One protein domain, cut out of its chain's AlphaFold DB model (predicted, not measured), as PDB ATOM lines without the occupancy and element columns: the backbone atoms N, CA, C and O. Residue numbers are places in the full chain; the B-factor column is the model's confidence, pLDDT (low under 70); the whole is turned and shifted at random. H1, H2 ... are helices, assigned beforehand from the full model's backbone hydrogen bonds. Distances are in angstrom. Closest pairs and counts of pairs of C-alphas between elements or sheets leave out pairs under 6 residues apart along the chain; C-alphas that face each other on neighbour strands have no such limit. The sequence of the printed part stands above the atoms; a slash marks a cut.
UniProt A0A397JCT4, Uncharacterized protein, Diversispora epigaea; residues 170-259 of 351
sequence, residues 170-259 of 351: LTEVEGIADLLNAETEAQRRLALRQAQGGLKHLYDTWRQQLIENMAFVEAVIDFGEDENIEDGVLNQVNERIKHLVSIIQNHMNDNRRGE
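What this domain is: This is residues 170 to 259 of the 351 residues of an uncharacterized protein of Diversispora epigaea (UniProt A0A397JCT4). Two helical hairpins follow each other along a rod: short H1 and H2 at one end, then long H3 with H4 folded back beside it. The 90 printed residues, with helices in the order H1, H2, H3, H4 and no named strand, are all helix in class. The whole is extended, radius of gyration of the C-alphas 19.0 A, spanning 62 by 23 by 12 A.

How they stand to each other: Start with H1, residues 170 to 180, and H2, residues 185 to 195: this hairpin touches closest at C-alphas 172 and 195, 4.1 A apart, at a shallow tilt of 28 degrees. H3, residues 200 to 223, and H4, residues 233 to 252, form a hairpin touching closest at C-alphas 213 and 237, 5.8 A, at 22 degrees, shallow. H4 is apart from H1 and H2. In these four helices every O i to N i+4 pair is within hydrogen-bond range.

Where its parts are: Find C-alpha 170 at (11.229, -29.325, -18.124), where H1 begins. H3 runs 34.1 A; H4 runs 28.6 A to C-alpha 252 at (22.299, -42.357, -23.986).

The domain as a whole: C-alphas 183 and 226 are farthest apart, 62.5 A. The printed part has no cut and no long link; residues 224 to 231 have pLDDT under 70.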
ATOM      1  N   LEU A 170      10.842 -28.459 -19.240       90.50
ATOM      2  CA  LEU A 170      11.229 -29.325 -18.124       90.50
ATOM      3  C   LEU A 170      12.754 -29.455 -17.972       90.50
ATOM      4  O   LEU A 170      13.254 -29.498 -16.852       90.50
ATOM      5  N   THR A 171      13.502 -29.456 -19.080       90.00
ATOM      6  CA  THR A 171      14.969 -29.521 -19.031       90.00
ATOM      7  C   THR A 171      15.554 -28.234 -18.459       90.00
ATOM      8  O   THR A 171      16.496 -28.301 -17.674       90.00
ATOM      9  N   GLU A 172      14.974 -27.077 -18.787       91.94
ATOM     10  CA  GLU A 172      15.361 -25.783 -18.217       91.94
ATOM     11  C   GLU A 172      15.040 -25.718 -16.712       91.94
ATOM     12  O   GLU A 172      15.864 -25.241 -15.932       91.94
ATOM     13  N   VAL A 173      13.885 -26.250 -16.289       92.00
ATOM     14  CA  VAL A 173      13.490 -26.359 -14.871       92.00
ATOM     15  C   VAL A 173      14.476 -27.220 -14.078       92.00
ATOM     16  O   VAL A 173      14.964 -26.778 -13.036       92.00
ATOM     17  N   GLU A 174      14.819 -28.408 -14.582       89.12
ATOM     18  CA  GLU A 174      15.842 -29.270 -13.977       89.12
ATOM     19  C   GLU A 174      17.197 -28.560 -13.897       89.12
ATOM     20  O   GLU A 174      17.844 -28.570 -12.854       89.12
ATOM     21  N   GLY A 175      17.599 -27.858 -14.963       91.31
ATOM     22  CA  GLY A 175      18.850 -27.101 -14.981       91.31
ATOM     23  C   GLY A 175      18.898 -25.978 -13.940       91.31
ATOM     24  O   GLY A 175      19.956 -25.712 -13.374       91.31
ATOM     25  N   ILE A 176      17.771 -25.316 -13.653       91.56
ATOM     26  CA  ILE A 176      17.684 -24.318 -12.575       91.56
ATOM     27  C   ILE A 176      17.831 -24.988 -11.206       91.56
ATOM     28  O   ILE A 176      18.543 -24.456 -10.353       91.56
ATOM     29  N   ALA A 177      17.189 -26.138 -10.990       89.12
ATOM     30  CA  ALA A 177      17.321 -26.891  -9.744       89.12
ATOM     31  C   ALA A 177      18.775 -27.340  -9.518       89.12
ATOM     32  O   ALA A 177      19.338 -27.088  -8.452       89.12
ATOM     33  N   ASP A 178      19.415 -27.899 -10.548       90.25
ATOM     34  CA  ASP A 178      20.832 -28.276 -10.527       90.25
ATOM     35  C   ASP A 178      21.733 -27.066 -10.248       90.25
ATOM     36  O   ASP A 178      22.728 -27.175  -9.537       90.25
ATOM     37  N   LEU A 179      21.394 -25.888 -10.784       91.12
ATOM     38  CA  LEU A 179      22.185 -24.674 -10.597       91.12
ATOM     39  C   LEU A 179      22.118 -24.165  -9.158       91.12
ATOM     40  O   LEU A 179      23.129 -23.706  -8.630       91.12
ATOM     41  N   LEU A 180      20.937 -24.230  -8.537       88.12
ATOM     42  CA  LEU A 180      20.745 -23.850  -7.138       88.12
ATOM     43  C   LEU A 180      21.483 -24.797  -6.182       88.12
ATOM     44  O   LEU A 180      21.954 -24.345  -5.141       88.12
ATOM     45  N   ASN A 181      21.609 -26.072  -6.557       86.88
ATOM     46  CA  ASN A 181      22.275 -27.108  -5.766       86.88
ATOM     47  C   ASN A 181      23.759 -27.311  -6.130       86.88
ATOM     48  O   ASN A 181      24.423 -28.150  -5.530       86.88
ATOM     49  N   ALA A 182      24.294 -26.584  -7.114       89.44
ATOM     50  CA  ALA A 182      25.662 -26.781  -7.579       89.44
ATOM     51  C   ALA A 182      26.692 -26.376  -6.510       89.44
ATOM     52  O   ALA A 182      26.802 -25.204  -6.148       89.44
ATOM     53  N   GLU A 183      27.521 -27.327  -6.082       86.81
ATOM     54  CA  GLU A 183      28.588 -27.102  -5.094       86.81
ATOM     55  C   GLU A 183      29.966 -26.914  -5.743       86.81
ATOM     56  O   GLU A 183      30.914 -26.407  -5.133       86.81
ATOM     57  N   THR A 184      30.088 -27.299  -7.014       88.75
ATOM     58  CA  THR A 184      31.330 -27.218  -7.782       88.75
ATOM     59  C   THR A 184      31.174 -26.406  -9.062       88.75
ATOM     60  O   THR A 184      30.098 -26.284  -9.649       88.75
ATOM     61  N   GLU A 185      32.288 -25.852  -9.544       90.38
ATOM     62  CA  GLU A 185      32.312 -25.062 -10.780       90.38
ATOM     63  C   GLU A 185      31.903 -25.895 -12.005       90.38
ATOM     64  O   GLU A 185      31.275 -25.374 -12.930       90.38
ATOM     65  N   ALA A 186      32.228 -27.191 -12.021       89.44
ATOM     66  CA  ALA A 186      31.822 -28.077 -13.101       89.44
ATOM     67  C   ALA A 186      30.304 -28.355 -13.075       89.44
ATOM     68  O   ALA A 186      29.676 -28.243 -14.131       89.44
ATOM     69  N   GLN A 187      29.703 -28.593 -11.897       91.69
ATOM     70  CA  GLN A 187      28.238 -28.672 -11.743       91.69
ATOM     71  C   GLN A 187      27.563 -27.378 -12.200       91.69
ATOM     72  O   GLN A 187      26.672 -27.416 -13.046       91.69
ATOM     73  N   ARG A 188      28.046 -26.213 -11.739       94.06
ATOM     74  CA  ARG A 188      27.497 -24.901 -12.122       94.06
ATOM     75  C   ARG A 188      27.491 -24.705 -13.640       94.06
ATOM     76  O   ARG A 188      26.510 -24.221 -14.202       94.06
ATOM     77  N   ARG A 189      28.584 -25.065 -14.325       92.25
ATOM     78  CA  ARG A 189      28.687 -24.957 -15.792       92.25
ATOM     79  C   ARG A 189      27.734 -25.899 -16.519       92.25
ATOM     80  O   ARG A 189      27.168 -25.488 -17.531       92.25
ATOM     81  N   LEU A 190      27.588 -27.136 -16.045       90.31
ATOM     82  CA  LEU A 190      26.645 -28.102 -16.610       90.31
ATOM     83  C   LEU A 190      25.204 -27.598 -16.451       90.31
ATOM     84  O   LEU A 190      24.497 -27.453 -17.448       90.31
ATOM     85  N   ALA A 191      24.829 -27.229 -15.228       91.50
ATOM     86  CA  ALA A 191      23.506 -26.730 -14.886       91.50
ATOM     87  C   ALA A 191      23.130 -25.475 -15.686       91.50
ATOM     88  O   ALA A 191      22.046 -25.406 -16.255       91.50
ATOM     89  N   LEU A 192      24.052 -24.512 -15.840       91.62
ATOM     90  CA  LEU A 192      23.815 -23.317 -16.662       91.62
ATOM     91  C   LEU A 192      23.548 -23.639 -18.133       91.62
ATOM     92  O   LEU A 192      22.677 -23.018 -18.734       91.62
ATOM     93  N   ARG A 193      24.283 -24.588 -18.727       89.25
ATOM     94  CA  ARG A 193      24.046 -24.996 -20.122       89.25
ATOM     95  C   ARG A 193      22.670 -25.631 -20.287       89.25
ATOM     96  O   ARG A 193      22.009 -25.389 -21.293       89.25
ATOM     97  N   GLN A 194      22.245 -26.427 -19.309       88.31
ATOM     98  CA  GLN A 194      20.930 -27.056 -19.319       88.31
ATOM     99  C   GLN A 194      19.809 -26.027 -19.093       88.31
ATOM    100  O   GLN A 194      18.872 -25.977 -19.885       88.31
ATOM    101  N   ALA A 195      19.961 -25.127 -18.116       87.38
ATOM    102  CA  ALA A 195      19.024 -24.037 -17.826       87.38
ATOM    103  C   ALA A 195      18.855 -23.036 -18.988       87.38
ATOM    104  O   ALA A 195      17.864 -22.318 -19.046       87.38
ATOM    105  N   GLN A 196      19.821 -22.974 -19.911       87.56
ATOM    106  CA  GLN A 196      19.770 -22.159 -21.131       87.56
ATOM    107  C   GLN A 196      19.189 -22.909 -22.346       87.56
ATOM    108  O   GLN A 196      19.344 -22.447 -23.476       87.56
ATOM    109  N   GLY A 197      18.560 -24.071 -22.142       83.56
ATOM    110  CA  GLY A 197      17.901 -24.829 -23.208       83.56
ATOM    111  C   GLY A 197      18.845 -25.710 -24.032       83.56
ATOM    112  O   GLY A 197      18.522 -26.084 -25.162       83.56
ATOM    113  N   GLY A 198      20.016 -26.076 -23.493       82.25
ATOM    114  CA  GLY A 198      20.999 -26.897 -24.208       82.25
ATOM    115  C   GLY A 198      20.451 -28.245 -24.705       82.25
ATOM    116  O   GLY A 198      20.808 -28.681 -25.799       82.25
ATOM    117  N   LEU A 199      19.550 -28.880 -23.943       85.75
ATOM    118  CA  LEU A 199      18.889 -30.135 -24.331       85.75
ATOM    119  C   LEU A 199      17.593 -29.917 -25.120       85.75
ATOM    120  O   LEU A 199      17.282 -30.718 -26.003       85.75
ATOM    121  N   LYS A 200      16.881 -28.811 -24.875       87.06
ATOM    122  CA  LYS A 200      15.657 -28.432 -25.593       87.06
ATOM    123  C   LYS A 200      15.840 -28.507 -27.105       87.06
ATOM    124  O   LYS A 200      15.094 -29.202 -27.786       87.06
ATOM    125  N   HIS A 201      16.884 -27.862 -27.629       85.81
ATOM    126  CA  HIS A 201      17.158 -27.832 -29.069       85.81
ATOM    127  C   HIS A 201      17.410 -29.221 -29.667       85.81
ATOM    128  O   HIS A 201      16.949 -29.520 -30.775       85.81
ATOM    129  N   LEU A 202      18.124 -30.080 -28.938       88.69
ATOM    130  CA  LEU A 202      18.379 -31.455 -29.356       88.69
ATOM    131  C   LEU A 202      17.064 -32.244 -29.430       88.69
ATOM    132  O   LEU A 202      16.762 -32.861 -30.452       88.69
ATOM    133  N   TYR A 203      16.256 -32.175 -28.372       91.38
ATOM    134  CA  TYR A 203      15.005 -32.923 -28.271       91.38
ATOM    135  C   TYR A 203      13.932 -32.404 -29.223       91.38
ATOM    136  O   TYR A 203      13.218 -33.208 -29.822       91.38
ATOM    137  N   ASP A 204      13.863 -31.096 -29.463       90.25
ATOM    138  CA  ASP A 204      12.981 -30.527 -30.479       90.25
ATOM    139  C   ASP A 204      13.348 -31.003 -31.883       90.25
ATOM    140  O   ASP A 204      12.463 -31.285 -32.690       90.25
ATOM    141  N   THR A 205      14.642 -31.175 -32.167       92.00
ATOM    142  CA  THR A 205      15.090 -31.723 -33.452       92.00
ATOM    143  C   THR A 205      14.611 -33.166 -33.635       92.00
ATOM    144  O   THR A 205      14.120 -33.526 -34.707       92.00
ATOM    145  N   TRP A 206      14.699 -34.001 -32.596       95.19
ATOM    146  CA  TRP A 206      14.186 -35.376 -32.641       95.19
ATOM    147  C   TRP A 206      12.661 -35.421 -32.731       95.19
ATOM    148  O   TRP A 206      12.108 -36.154 -33.550       95.19
ATOM    149  N   ARG A 207      11.977 -34.592 -31.940       95.00
ATOM    150  CA  ARG A 207      10.519 -34.451 -31.956       95.00
ATOM    151  C   ARG A 207      10.024 -34.058 -33.345       95.00
ATOM    152  O   ARG A 207       9.076 -34.660 -33.842       95.00
ATOM    153  N   GLN A 208      10.686 -33.102 -33.994       94.25
ATOM    154  CA  GLN A 208      10.349 -32.671 -35.348       94.25
ATOM    155  C   GLN A 208      10.485 -33.817 -36.360       94.25
ATOM    156  O   GLN A 208       9.582 -34.021 -37.169       94.25
ATOM    157  N   GLN A 209      11.558 -34.614 -36.278       93.81
ATOM    158  CA  GLN A 209      11.718 -35.798 -37.129       93.81
ATOM    159  C   GLN A 209      10.610 -36.831 -36.889       93.81
ATOM    160  O   GLN A 209      10.086 -37.398 -37.846       93.81
ATOM    161  N   LEU A 210      10.215 -37.071 -35.637       95.25
ATOM    162  CA  LEU A 210       9.125 -37.999 -35.317       95.25
ATOM    163  C   LEU A 210       7.780 -37.521 -35.872       95.25
ATOM    164  O   LEU A 210       7.067 -38.312 -36.481       95.25
ATOM    165  N   ILE A 211       7.454 -36.234 -35.717       93.44
ATOM    166  CA  ILE A 211       6.220 -35.640 -36.256       93.44
ATOM    167  C   ILE A 211       6.183 -35.764 -37.781       93.44
ATOM    168  O   ILE A 211       5.153 -36.115 -38.352       93.44
ATOM    169  N   GLU A 212       7.305 -35.501 -38.450       89.94
ATOM    170  CA  GLU A 212       7.402 -35.626 -39.904       89.94
ATOM    171  C   GLU A 212       7.205 -37.069 -40.375       89.94
ATOM    172  O   GLU A 212       6.423 -37.312 -41.290       89.94
ATOM    173  N   ASN A 213       7.864 -38.033 -39.728       90.88
ATOM    174  CA  ASN A 213       7.707 -39.450 -40.056       90.88
ATOM    175  C   ASN A 213       6.290 -39.963 -39.761       90.88
ATOM    176  O   ASN A 213       5.744 -40.722 -40.558       90.88
ATOM    177  N   MET A 214       5.666 -39.499 -38.678       92.88
ATOM    178  CA  MET A 214       4.272 -39.811 -38.354       92.88
ATOM    179  C   MET A 214       3.314 -39.302 -39.435       92.88
ATOM    180  O   MET A 214       2.425 -40.036 -39.849       92.88
ATOM    181  N   ALA A 215       3.534 -38.089 -39.951       88.06
ATOM    182  CA  ALA A 215       2.724 -37.541 -41.036       88.06
ATOM    183  C   ALA A 215       2.830 -38.368 -42.333       88.06
ATOM    184  O   ALA A 215       1.832 -38.521 -43.034       88.06
ATOM    185  N   PHE A 216       4.008 -38.923 -42.647       86.50
ATOM    186  CA  PHE A 216       4.170 -39.814 -43.802       86.50
ATOM    187  C   PHE A 216       3.425 -41.139 -43.627       86.50
ATOM    188  O   PHE A 216       2.789 -41.599 -44.569       86.50
ATOM    189  N   VAL A 217       3.476 -41.740 -42.434       87.62
ATOM    190  CA  VAL A 217       2.743 -42.984 -42.146       87.62
ATOM    191  C   VAL A 217       1.236 -42.758 -42.220       87.62
ATOM    192  O   VAL A 217       0.544 -43.542 -42.861       87.62
ATOM    193  N   GLU A 218       0.740 -41.670 -41.629       86.19
ATOM    194  CA  GLU A 218      -0.686 -41.328 -41.661       86.19
ATOM    195  C   GLU A 218      -1.181 -41.139 -43.101       86.19
ATOM    196  O   GLU A 218      -2.211 -41.686 -43.481       86.19
ATOM    197  N   ALA A 219      -0.406 -40.445 -43.945       83.94
ATOM    198  CA  ALA A 219      -0.744 -40.274 -45.356       83.94
ATOM    199  C   ALA A 219      -0.825 -41.614 -46.109       83.94
ATOM    200  O   ALA A 219      -1.698 -41.783 -46.957       83.94
ATOM    201  N   VAL A 220       0.057 -42.570 -45.790       82.62
ATOM    202  CA  VAL A 220       0.009 -43.919 -46.377       82.62
ATOM    203  C   VAL A 220      -1.246 -44.676 -45.950       82.62
ATOM    204  O   VAL A 220      -1.852 -45.354 -46.774       82.62
ATOM    205  N   ILE A 221      -1.652 -44.553 -44.687       82.19
ATOM    206  CA  ILE A 221      -2.862 -45.206 -44.169       82.19
ATOM    207  C   ILE A 221      -4.122 -44.602 -44.802       82.19
ATOM    208  O   ILE A 221      -5.005 -45.349 -45.216       82.19
ATOM    209  N   ASP A 222      -4.195 -43.274 -44.899       80.75
ATOM    210  CA  ASP A 222      -5.395 -42.567 -45.358       80.75
ATOM    211  C   ASP A 222      -5.596 -42.614 -46.884       80.75
ATOM    212  O   ASP A 222      -6.735 -42.536 -47.341       80.75
ATOM    213  N   PHE A 223      -4.522 -42.727 -47.678       72.56
ATOM    214  CA  PHE A 223      -4.579 -42.582 -49.146       72.56
ATOM    215  C   PHE A 223      -3.862 -43.703 -49.926       72.56
ATOM    216  O   PHE A 223      -3.713 -43.612 -51.146       72.56
ATOM    217  N   GLY A 224      -3.399 -44.757 -49.242       64.56
ATOM    218  CA  GLY A 224      -2.556 -45.813 -49.821       64.56
ATOM    219  C   GLY A 224      -3.179 -46.596 -50.974       64.56
ATOM    220  O   GLY A 224      -2.453 -47.017 -51.870       64.56
ATOM    221  N   GLU A 225      -4.503 -46.755 -50.990       59.47
ATOM    222  CA  GLU A 225      -5.214 -47.470 -52.062       59.47
ATOM    223  C   GLU A 225      -5.648 -46.544 -53.215       59.47
ATOM    224  O   GLU A 225      -5.782 -47.004 -54.348       59.47
ATOM    225  N   ASP A 226      -5.816 -45.242 -52.954       58.00
ATOM    226  CA  ASP A 226      -6.442 -44.296 -53.889       58.00
ATOM    227  C   ASP A 226      -5.438 -43.453 -54.708       58.00
ATOM    228  O   ASP A 226      -5.781 -42.989 -55.798       58.00
ATOM    229  N   GLU A 227      -4.206 -43.228 -54.221       52.38
ATOM    230  CA  GLU A 227      -3.307 -42.199 -54.788       52.38
ATOM    231  C   GLU A 227      -1.956 -42.682 -55.369       52.38
ATOM    232  O   GLU A 227      -1.134 -41.835 -55.717       52.38
ATOM    233  N   ASN A 228      -1.701 -43.990 -55.555       54.44
ATOM    234  CA  ASN A 228      -0.374 -44.503 -55.977       54.44
ATOM    235  C   ASN A 228       0.760 -43.870 -55.144       54.44
ATOM    236  O   ASN A 228       1.719 -43.314 -55.691       54.44
ATOM    237  N   ILE A 229       0.624 -43.878 -53.814       56.50
ATOM    238  CA  ILE A 229       1.681 -43.366 -52.939       56.50
ATOM    239  C   ILE A 229       2.951 -44.154 -53.253       56.50
ATOM    240  O   ILE A 229       2.933 -45.379 -53.177       56.50
ATOM    241  N   GLU A 230       4.011 -43.442 -53.653       59.62
ATOM    242  CA  GLU A 230       5.248 -44.026 -54.177       59.62
ATOM    243  C   GLU A 230       5.694 -45.240 -53.350       59.62
ATOM    244  O   GLU A 230       5.957 -45.132 -52.144       59.62
ATOM    245  N   ASP A 231       5.798 -46.392 -54.017       62.47
ATOM    246  CA  ASP A 231       6.366 -47.609 -53.448       62.47
ATOM    247  C   ASP A 231       7.726 -47.274 -52.818       62.47
ATOM    248  O   ASP A 231       8.701 -46.961 -53.501       62.47
ATOM    249  N   GLY A 232       7.787 -47.300 -51.485       73.62
ATOM    250  CA  GLY A 232       9.008 -47.014 -50.733       73.62
ATOM    251  C   GLY A 232       8.930 -45.878 -49.715       73.62
ATOM    252  O   GLY A 232       9.875 -45.753 -48.938       73.62
ATOM    253  N   VAL A 233       7.833 -45.114 -49.616       81.44
ATOM    254  CA  VAL A 233       7.663 -44.121 -48.527       81.44
ATOM    255  C   VAL A 233       7.810 -44.779 -47.148       81.44
ATOM    256  O   VAL A 233       8.568 -44.295 -46.308       81.44
ATOM    257  N   LEU A 234       7.173 -45.935 -46.932       83.19
ATOM    258  CA  LEU A 234       7.310 -46.688 -45.677       83.19
ATOM    259  C   LEU A 234       8.743 -47.183 -45.439       83.19
ATOM    260  O   LEU A 234       9.219 -47.157 -44.305       83.19
ATOM    261  N   ASN A 235       9.458 -47.579 -46.497       86.50
ATOM    262  CA  ASN A 235      10.863 -47.979 -46.388       86.50
ATOM    263  C   ASN A 235      11.743 -46.786 -45.994       86.50
ATOM    264  O   ASN A 235      12.584 -46.913 -45.108       86.50
ATOM    265  N   GLN A 236      11.511 -45.609 -46.582       87.69
ATOM    266  CA  GLN A 236      12.220 -44.381 -46.217       87.69
ATOM    267  C   GLN A 236      11.947 -43.973 -44.766       87.69
ATOM    268  O   GLN A 236      12.881 -43.610 -44.052       87.69
ATOM    269  N   VAL A 237      10.691 -44.053 -44.313       90.31
ATOM    270  CA  VAL A 237      10.334 -43.806 -42.907       90.31
ATOM    271  C   VAL A 237      11.063 -44.790 -41.993       90.31
ATOM    272  O   VAL A 237      11.664 -44.367 -41.008       90.31
ATOM    273  N   ASN A 238      11.077 -46.082 -42.329       92.56
ATOM    274  CA  ASN A 238      11.767 -47.100 -41.536       92.56
ATOM    275  C   ASN A 238      13.268 -46.792 -41.388       92.56
ATOM    276  O   ASN A 238      13.795 -46.814 -40.278       92.56
ATOM    277  N   GLU A 239      13.949 -46.432 -42.478       94.44
ATOM    278  CA  GLU A 239      15.368 -46.057 -42.434       94.44
ATOM    279  C   GLU A 239      15.613 -44.779 -41.615       94.44
ATOM    280  O   GLU A 239      16.544 -44.727 -40.807       94.44
ATOM    281  N   ARG A 240      14.741 -43.768 -41.731       94.50
ATOM    282  CA  ARG A 240      14.819 -42.545 -40.910       94.50
ATOM    283  C   ARG A 240      14.650 -42.834 -39.422       94.50
ATOM    284  O   ARG A 240      15.395 -42.292 -38.610       94.50
ATOM    285  N   ILE A 241      13.698 -43.694 -39.058       95.69
ATOM    286  CA  ILE A 241      13.470 -44.086 -37.665       95.69
ATOM    287  C   ILE A 241      14.651 -44.899 -37.128       95.69
ATOM    288  O   ILE A 241      15.125 -44.595 -36.037       95.69
ATOM    289  N   LYS A 242      15.192 -45.862 -37.886       96.38
ATOM    290  CA  LYS A 242      16.408 -46.598 -37.488       96.38
ATOM    291  C   LYS A 242      17.586 -45.660 -37.231       96.38
ATOM    292  O   LYS A 242      18.291 -45.809 -36.236       96.38
ATOM    293  N   HIS A 243      17.776 -44.672 -38.103       96.12
ATOM    294  CA  HIS A 243      18.815 -43.666 -37.930       96.12
ATOM    295  C   HIS A 243      18.590 -42.822 -36.665       96.12
ATOM    296  O   HIS A 243      19.519 -42.636 -35.879       96.12
ATOM    297  N   LEU A 244      17.356 -42.367 -36.415       96.06
ATOM    298  CA  LEU A 244      17.019 -41.617 -35.202       96.06
ATOM    299  C   LEU A 244      17.230 -42.449 -33.927       96.06
ATOM    300  O   LEU A 244      17.786 -41.941 -32.957       96.06
ATOM    301  N   VAL A 245      16.857 -43.731 -33.940       96.56
ATOM    302  CA  VAL A 245      17.122 -44.664 -32.832       96.56
ATOM    303  C   VAL A 245      18.620 -44.760 -32.551       96.56
ATOM    304  O   VAL A 245      19.016 -44.661 -31.394       96.56
ATOM    305  N   SER A 246      19.457 -44.877 -33.587       96.06
ATOM    306  CA  SER A 246      20.918 -44.894 -33.432       96.06
ATOM    307  C   SER A 246      21.452 -43.599 -32.808       96.06
ATOM    308  O   SER A 246      22.257 -43.644 -31.880       96.06
ATOM    309  N   ILE A 247      20.958 -42.431 -33.242       94.69
ATOM    310  CA  ILE A 247      21.326 -41.138 -32.640       94.69
ATOM    311  C   ILE A 247      20.973 -41.106 -31.148       94.69
ATOM    312  O   ILE A 247      21.810 -40.721 -30.331       94.69
ATOM    313  N   ILE A 248      19.757 -41.524 -30.788       94.00
ATOM    314  CA  ILE A 248      19.289 -41.524 -29.397       94.00
ATOM    315  C   ILE A 248      20.106 -42.512 -28.555       94.00
ATOM    316  O   ILE A 248      20.542 -42.167 -27.462       94.00
ATOM    317  N   GLN A 249      20.378 -43.715 -29.067       93.94
ATOM    318  CA  GLN A 249      21.219 -44.705 -28.389       93.94
ATOM    319  C   GLN A 249      22.635 -44.181 -28.145       93.94
ATOM    320  O   GLN A 249      23.155 -44.319 -27.041       93.94
ATOM    321  N   ASN A 250      23.239 -43.522 -29.133       90.75
ATOM    322  CA  ASN A 250      24.555 -42.910 -28.970       90.75
ATOM    323  C   ASN A 250      24.541 -41.776 -27.938       90.75
ATOM    324  O   ASN A 250      25.499 -41.639 -27.184       90.75
ATOM    325  N   HIS A 251      23.460 -40.993 -27.874       89.06
ATOM    326  CA  HIS A 251      23.296 -39.961 -26.851       89.06
ATOM    327  C   HIS A 251      23.155 -40.550 -25.439       89.06
ATOM    328  O   HIS A 251      23.746 -40.016 -24.509       89.06
ATOM    329  N   MET A 252      22.424 -41.659 -25.277       87.81
ATOM    330  CA  MET A 252      22.299 -42.357 -23.986       87.81
ATOM    331  C   MET A 252      23.596 -43.068 -23.563       87.81
ATOM    332  O   MET A 252      23.848 -43.240 -22.376       87.81
ATOM    333  N   ASN A 253      24.436 -43.464 -24.522       87.50
ATOM    334  CA  ASN A 253      25.710 -44.145 -24.281       87.50
ATOM    335  C   ASN A 253      26.872 -43.168 -24.008       87.50
ATOM    336  O   ASN A 253      28.026 -43.446 -24.338       87.50
ATOM    337  N   ASP A 254      26.604 -42.023 -23.377       82.12
ATOM    338  CA  ASP A 254      27.617 -41.012 -23.050       82.12
ATOM    339  C   ASP A 254      28.522 -41.397 -21.857       82.12
ATOM    340  O   ASP A 254      29.370 -40.608 -21.432       82.12
ATOM    341  N   ASN A 255      28.390 -42.630 -21.351       79.69
ATOM    342  CA  ASN A 255      28.995 -43.156 -20.122       79.69
ATOM    343  C   ASN A 255      28.528 -42.441 -18.847       79.69
ATOM    344  O   ASN A 255      29.309 -42.313 -17.904       79.69
ATOM    345  N   ARG A 256      27.275 -41.966 -18.819       79.25
ATOM    346  CA  ARG A 256      26.649 -41.320 -17.653       79.25
ATOM    347  C   ARG A 256      27.457 -40.123 -17.153       79.25
ATOM    348  O   ARG A 256      27.429 -39.785 -15.977       79.25
ATOM    349  N   ARG A 257      28.213 -39.462 -18.037       82.12
ATOM    350  CA  ARG A 257      29.133 -38.379 -17.651       82.12
ATOM    351  C   ARG A 257      28.391 -37.195 -17.050       82.12
ATOM    352  O   ARG A 257      28.896 -36.587 -16.111       82.12
ATOM    353  N   GLY A 258      27.220 -36.871 -17.601       82.56
ATOM    354  CA  GLY A 258      26.356 -35.822 -17.064       82.56
ATOM    355  C   GLY A 258      25.859 -36.153 -15.658       82.56
ATOM    356  O   GLY A 258      25.979 -35.321 -14.769       82.56
ATOM    357  N   GLU A 259      25.388 -37.384 -15.453       83.25
ATOM    358  CA  GLU A 259      24.899 -37.874 -14.159       83.25
ATOM    359  C   GLU A 259      26.013 -37.915 -13.109       83.25
ATOM    360  O   GLU A 259      25.866 -37.332 -12.047       83.25
TER     361      GLU A 259